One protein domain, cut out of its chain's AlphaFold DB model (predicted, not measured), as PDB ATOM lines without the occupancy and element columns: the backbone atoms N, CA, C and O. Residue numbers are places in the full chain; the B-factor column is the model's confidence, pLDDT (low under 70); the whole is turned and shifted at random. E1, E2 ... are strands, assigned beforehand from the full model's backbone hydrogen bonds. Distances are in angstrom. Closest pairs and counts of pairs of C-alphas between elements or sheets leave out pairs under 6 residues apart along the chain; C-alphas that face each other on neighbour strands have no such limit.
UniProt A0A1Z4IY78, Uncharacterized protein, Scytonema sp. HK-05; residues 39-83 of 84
ATOM      1  N   ASN A  39     -37.642 -23.286  44.278       60.56
ATOM      2  CA  ASN A  39     -37.254 -24.499  44.979       60.56
ATOM      3  C   ASN A  39     -38.014 -25.686  44.371       60.56
ATOM      4  O   ASN A  39     -39.240 -25.766  44.498       60.56
ATOM      5  N   GLN A  40     -37.293 -26.588  43.697       64.88
ATOM      6  CA  GLN A  40     -37.857 -27.799  43.104       64.88
ATOM      7  C   GLN A  40     -37.363 -29.050  43.835       64.88
ATOM      8  O   GLN A  40     -36.173 -29.364  43.819       64.88
ATOM      9  N   THR A  41     -38.297 -29.834  44.373       69.88
ATOM     10  CA  THR A  41     -38.011 -31.151  44.963       69.88
ATOM     11  C   THR A  41     -38.847 -32.223  44.279       69.88
ATOM     12  O   THR A  41     -40.030 -32.025  44.013       69.88
ATOM     13  N   THR A  42     -38.247 -33.381  44.009       73.19
ATOM     14  CA  THR A  42     -38.957 -34.555  43.485       73.19
ATOM     15  C   THR A  42     -39.048 -35.622  44.567       73.19
ATOM     16  O   THR A  42     -38.027 -36.087  45.068       73.19
ATOM     17  N   GLU A  43     -40.263 -36.041  44.901       75.62
ATOM     18  CA  GLU A  43     -40.535 -37.142  45.821       75.62
ATOM     19  C   GLU A  43     -41.180 -38.306  45.072       75.62
ATOM     20  O   GLU A  43     -42.131 -38.130  44.309       75.62
ATOM     21  N   ILE A  44     -40.676 -39.518  45.310       77.75
ATOM     22  CA  ILE A  44     -41.236 -40.748  44.751       77.75
ATOM     23  C   ILE A  44     -41.613 -41.655  45.918       77.75
ATOM     24  O   ILE A  44     -40.738 -42.144  46.635       77.75
ATOM     25  N   ARG A  45     -42.912 -41.882  46.132       74.00
ATOM     26  CA  ARG A  45     -43.422 -42.747  47.211       74.00
ATOM     27  C   ARG A  45     -44.462 -43.699  46.637       74.00
ATOM     28  O   ARG A  45     -45.383 -43.269  45.961       74.00
ATOM     29  N   ASN A  46     -44.303 -45.003  46.874       69.81
ATOM     30  CA  ASN A  46     -45.212 -46.051  46.376       69.81
ATOM     31  C   ASN A  46     -45.477 -46.012  44.852       69.81
ATOM     32  O   ASN A  46     -46.547 -46.398  44.397       69.81
ATOM     33  N   GLY A  47     -44.506 -45.548  44.054       68.69
ATOM     34  CA  GLY A  47     -44.655 -45.401  42.598       68.69
ATOM     35  C   GLY A  47     -45.403 -44.138  42.152       68.69
ATOM     36  O   GLY A  47     -45.508 -43.892  40.952       68.69
ATOM     37  N   GLU A  48     -45.875 -43.321  43.093       71.31
ATOM     38  CA  GLU A  48     -46.412 -41.989  42.836       71.31
ATOM     39  C   GLU A  48     -45.273 -40.965  42.808       71.31
ATOM     40  O   GLU A  48     -44.377 -40.990  43.657       71.31
ATOM     41  N   VAL A  49     -45.302 -40.083  41.808       72.94
ATOM     42  CA  VAL A  49     -44.324 -39.008  41.621       72.94
ATOM     43  C   VAL A  49     -44.976 -37.696  42.017       72.94
ATOM     44  O   VAL A  49     -45.982 -37.302  41.424       72.94
ATOM     45  N   LYS A  50     -44.371 -37.003  42.978       78.25
ATOM     46  CA  LYS A  50     -44.769 -35.670  43.410       78.25
ATOM     47  C   LYS A  50     -43.621 -34.700  43.167       78.25
ATOM     48  O   LYS A  50     -42.535 -34.846  43.719       78.25
ATOM     49  N   LEU A  51     -43.875 -33.707  42.331       76.94
ATOM     50  CA  LEU A  51     -43.018 -32.548  42.152       76.94
ATOM     51  C   LEU A  51     -43.510 -31.437  43.073       76.94
ATOM     52  O   LEU A  51     -44.662 -31.011  42.973       76.94
ATOM     53  N   ASN A  52     -42.637 -30.969  43.953       76.00
ATOM     54  CA  ASN A  52     -42.865 -29.768  44.732       76.00
ATOM     55  C   ASN A  52     -42.149 -28.615  44.037       76.00
ATOM     56  O   ASN A  52     -40.944 -28.698  43.815       76.00
ATOM     57  N   CYS A  53     -42.892 -27.580  43.674       74.44
ATOM     58  CA  CYS A  53     -42.359 -26.358  43.098       74.44
ATOM     59  C   CYS A  53     -42.979 -25.179  43.844       74.44
ATOM     60  O   CYS A  53     -44.203 -25.061  43.929       74.44
ATOM     61  N   SER A  54     -42.132 -24.343  44.428       70.19
ATOM     62  CA  SER A  54     -42.543 -23.160  45.180       70.19
ATOM     63  C   SER A  54     -41.625 -21.995  44.844       70.19
ATOM     64  O   SER A  54     -40.421 -22.198  44.686       70.19
ATOM     65  N   SER A  55     -42.193 -20.792  44.772       67.44
ATOM     66  CA  SER A  55     -41.447 -19.534  44.715       67.44
ATOM     67  C   SER A  55     -41.579 -18.841  46.061       67.44
ATOM     68  O   SER A  55     -42.587 -18.985  46.754       67.44
ATOM     69  N   ASN A  56     -40.553 -18.077  46.416       65.50
ATOM     70  CA  ASN A  56     -40.579 -17.189  47.574       65.50
ATOM     71  C   ASN A  56     -41.425 -15.923  47.321       65.50
ATOM     72  O   ASN A  56     -41.661 -15.155  48.251       65.50
ATOM     73  N   SER A  57     -41.891 -15.716  46.087       63.38
ATOM     74  CA  SER A  57     -42.815 -14.651  45.707       63.38
ATOM     75  C   SER A  57     -44.230 -15.216  45.514       63.38
ATOM     76  O   SER A  57     -44.397 -16.186  44.768       63.38
ATOM     77  N   PRO A  58     -45.258 -14.628  46.149       64.31
ATOM     78  CA  PRO A  58     -46.648 -15.061  45.993       64.31
ATOM     79  C   PRO A  58     -47.235 -14.745  44.608       64.31
ATOM     80  O   PRO A  58     -48.242 -15.343  44.235       64.31
ATOM     81  N   ASP A  59     -46.614 -13.833  43.855       63.31
ATOM     82  CA  ASP A  59     -47.084 -13.392  42.537       63.31
ATOM     83  C   ASP A  59     -46.480 -14.205  41.380       63.31
ATOM     84  O   ASP A  59     -46.930 -14.108  40.235       63.31
ATOM     85  N   ASP A  60     -45.489 -15.051  41.671       66.62
ATOM     86  CA  ASP A  60     -44.799 -15.814  40.643       66.62
ATOM     87  C   ASP A  60     -45.484 -17.146  40.385       66.62
ATOM     88  O   ASP A  60     -45.552 -18.033  41.241       66.62
ATOM     89  N   GLN A  61     -45.927 -17.322  39.143       66.50
ATOM     90  CA  GLN A  61     -46.341 -18.630  38.673       66.50
ATOM     91  C   GLN A  61     -45.115 -19.516  38.482       66.50
ATOM     92  O   GLN A  61     -44.301 -19.308  37.582       66.50
ATOM     93  N   VAL A  62     -45.001 -20.545  39.317       70.50
ATOM     94  CA  VAL A  62     -43.893 -21.491  39.240       70.50
ATOM     95  C   VAL A  62     -44.286 -22.646  38.353       70.50
ATOM     96  O   VAL A  62     -45.131 -23.461  38.722       70.50
ATOM     97  N   THR A  63     -43.628 -22.732  37.203       75.19
ATOM     98  CA  THR A  63     -43.735 -23.882  36.310       75.19
ATOM     99  C   THR A  63     -42.397 -24.594  36.219       75.19
ATOM    100  O   THR A  63     -41.375 -23.975  35.931       75.19
ATOM    101  N   THR A  64     -42.388 -25.908  36.432       74.12
ATOM    102  CA  THR A  64     -41.176 -26.715  36.259       74.12
ATOM    103  C   THR A  64     -41.500 -28.089  35.709       74.12
ATOM    104  O   THR A  64     -42.520 -28.673  36.061       74.12
ATOM    105  N   THR A  65     -40.637 -28.634  34.858       78.50
ATOM    106  CA  THR A  65     -40.779 -29.992  34.327       78.50
ATOM    107  C   THR A  65     -39.685 -30.903  34.873       78.50
ATOM    108  O   THR A  65     -38.576 -30.473  35.182       78.50
ATOM    109  N   ALA A  66     -40.007 -32.181  35.046       74.62
ATOM    110  CA  ALA A  66     -39.059 -33.212  35.440       74.62
ATOM    111  C   ALA A  66     -39.397 -34.528  34.750       74.62
ATOM    112  O   ALA A  66     -40.563 -34.894  34.600       74.62
ATOM    113  N   THR A  67     -38.362 -35.272  34.378       77.62
ATOM    114  CA  THR A  67     -38.522 -36.635  33.873       77.62
ATOM    115  C   THR A  67     -38.202 -37.623  34.984       77.62
ATOM    116  O   THR A  67     -37.090 -37.640  35.504       77.62
ATOM    117  N   VAL A  68     -39.169 -38.470  35.333       74.50
ATOM    118  CA  VAL A  68     -39.028 -39.510  36.357       74.50
ATOM    119  C   VAL A  68     -39.391 -40.853  35.740       74.50
ATOM    120  O   VAL A  68     -40.491 -41.026  35.220       74.50
ATOM    121  N   ASN A  69     -38.466 -41.817  35.776       73.88
ATOM    122  CA  ASN A  69     -38.653 -43.157  35.198       73.88
ATOM    123  C   ASN A  69     -39.128 -43.137  33.728       73.88
ATOM    124  O   ASN A  69     -39.986 -43.925  33.330       73.88
ATOM    125  N   GLY A  70     -38.599 -42.204  32.927       75.44
ATOM    126  CA  GLY A  70     -38.951 -42.045  31.509       75.44
ATOM    127  C   GLY A  70     -40.327 -41.422  31.248       75.44
ATOM    128  O   GLY A  70     -40.776 -41.417  30.105       75.44
ATOM    129  N   ARG A  71     -41.000 -40.911  32.286       76.88
ATOM    130  CA  ARG A  71     -42.270 -40.184  32.191       76.88
ATOM    131  C   ARG A  71     -42.056 -38.729  32.549       76.88
ATOM    132  O   ARG A  71     -41.319 -38.424  33.485       76.88
ATOM    133  N   GLU A  72     -42.702 -37.848  31.808       79.88
ATOM    134  CA  GLU A  72     -42.582 -36.412  32.018       79.88
ATOM    135  C   GLU A  72     -43.679 -35.929  32.964       79.88
ATOM    136  O   GLU A  72     -44.857 -36.268  32.817       79.88
ATOM    137  N   TYR A  73     -43.278 -35.125  33.938       79.69
ATOM    138  CA  TYR A  73     -44.138 -34.513  34.934       79.69
ATOM    139  C   TYR A  73     -43.911 -33.009  34.926       79.69
ATOM    140  O   TYR A  73     -42.787 -32.535  34.790       79.69
ATOM    141  N   LYS A  74     -44.991 -32.262  35.102       82.25
ATOM    142  CA  LYS A  74     -45.007 -30.810  35.210       82.25
ATOM    143  C   LYS A  74     -45.509 -30.439  36.595       82.25
ATOM    144  O   LYS A  74     -46.500 -30.992  37.062       82.25
ATOM    145  N   CYS A  75     -44.818 -29.532  37.257       78.25
ATOM    146  CA  CYS A  75     -45.282 -28.869  38.455       78.25
ATOM    147  C   CYS A  75     -45.728 -27.460  38.092       78.25
ATOM    148  O   CYS A  75     -44.958 -26.725  37.480       78.25
ATOM    149  N   GLU A  76     -46.952 -27.107  38.461       80.00
ATOM    150  CA  GLU A  76     -47.501 -25.760  38.331       80.00
ATOM    151  C   GLU A  76     -48.047 -25.332  39.686       80.00
ATOM    152  O   GLU A  76     -48.991 -25.943  40.188       80.00
ATOM    153  N   ASN A  77     -47.446 -24.311  40.297       74.44
ATOM    154  CA  ASN A  77     -47.879 -23.743  41.579       74.44
ATOM    155  C   ASN A  77     -48.067 -24.811  42.680       74.44
ATOM    156  O   ASN A  77     -49.099 -24.875  43.348       74.44
ATOM    157  N   GLY A  78     -47.095 -25.717  42.818       72.56
ATOM    158  CA  GLY A  78     -47.130 -26.829  43.776       72.56
ATOM    159  C   GLY A  78     -48.002 -28.021  43.362       72.56
ATOM    160  O   GLY A  78     -48.047 -29.028  44.073       72.56
ATOM    161  N   ARG A  79     -48.682 -27.960  42.211       78.69
ATOM    162  CA  ARG A  79     -49.484 -29.063  41.679       78.69
ATOM    163  C   ARG A  79     -48.701 -29.860  40.648       78.69
ATOM    164  O   ARG A  79     -48.359 -29.355  39.585       78.69
ATOM    165  N   THR A  80     -48.491 -31.142  40.927       81.06
ATOM    166  CA  THR A  80     -47.902 -32.078  39.964       81.06
ATOM    167  C   THR A  80     -48.948 -32.615  38.992       81.06
ATOM    168  O   THR A  80     -50.010 -33.080  39.402       81.06
ATOM    169  N   THR A  81     -48.610 -32.630  37.709       82.31
ATOM    170  CA  THR A  81     -49.398 -33.223  36.629       82.31
ATOM    171  C   THR A  81     -48.482 -34.076  35.758       82.31
ATOM    172  O   THR A  81     -47.366 -33.672  35.439       82.31
ATOM    173  N   ARG A  82     -48.928 -35.268  35.359       81.25
ATOM    174  CA  ARG A  82     -48.205 -36.082  34.374       81.25
ATOM    175  C   ARG A  82     -48.486 -35.556  32.967       81.25
ATOM    176  O   ARG A  82     -49.645 -35.372  32.614       81.25
ATOM    177  N   VAL A  83     -47.436 -35.371  32.174       80.31
ATOM    178  CA  VAL A  83     -47.508 -34.874  30.792       80.31
ATOM    179  C   VAL A  83     -47.500 -36.030  29.789       80.31
ATOM    180  O   VAL A  83     -48.323 -36.044  28.875       80.31
TER     181      VAL A  83
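What this domain is: This is residues 39 to 83 of the 84 residues of an uncharacterized protein of Scytonema sp. HK-05 (UniProt A0A1Z4IY78). A sheet of three strands, E3 E4 E5, and the hairpin of E1 and E2 form a small sandwich, joined at one end by the loop of residues 55 to 62. The printed part has 45 residues with five named strands, E1 to E5 along the chain, and no named helix; both sheets are antiparallel and the class is all strand. It is compact, with a radius of gyration of the C-alphas of 10.5 A, yet elongated, spanning 31 by 18 by 12 A.

How they stand to each other: E3, residues 63 to 68, E4, residues 71 to 76, and E5, residues 79 to 82, form a meander, each strand the antiparallel neighbour of the one before. N 66 and O 73 are 2.8 A apart, N 81 and O 74 2.7 A, both within hydrogen-bond range. E1, residues 39 to 45, and E2, residues 48 to 54, form a hairpin, with N 43 and O 50 at 2.8 A. The closest C-alphas of E2 and E5, Leu 51 and Thr 80, are 5.4 A apart. E1 is apart from E4 and E5.

Where its parts are: E1 begins at C-alpha 39 (-37.254, -24.499, 44.979); E1 and E2 each measure 19.4 A, E3 16.3 A, E4 16.5 A. E5, 10.2 A, ends at C-alpha 82 (-48.205, -36.082, 34.374).

The domain as a whole: The C-alphas farthest apart, of Asn 46 and Asp 59, are 32.9 A apart. The printed part has no cut and no long link. The pLDDT is under 70 at residues 39 to 41, 46 to 47 and 55 to 61.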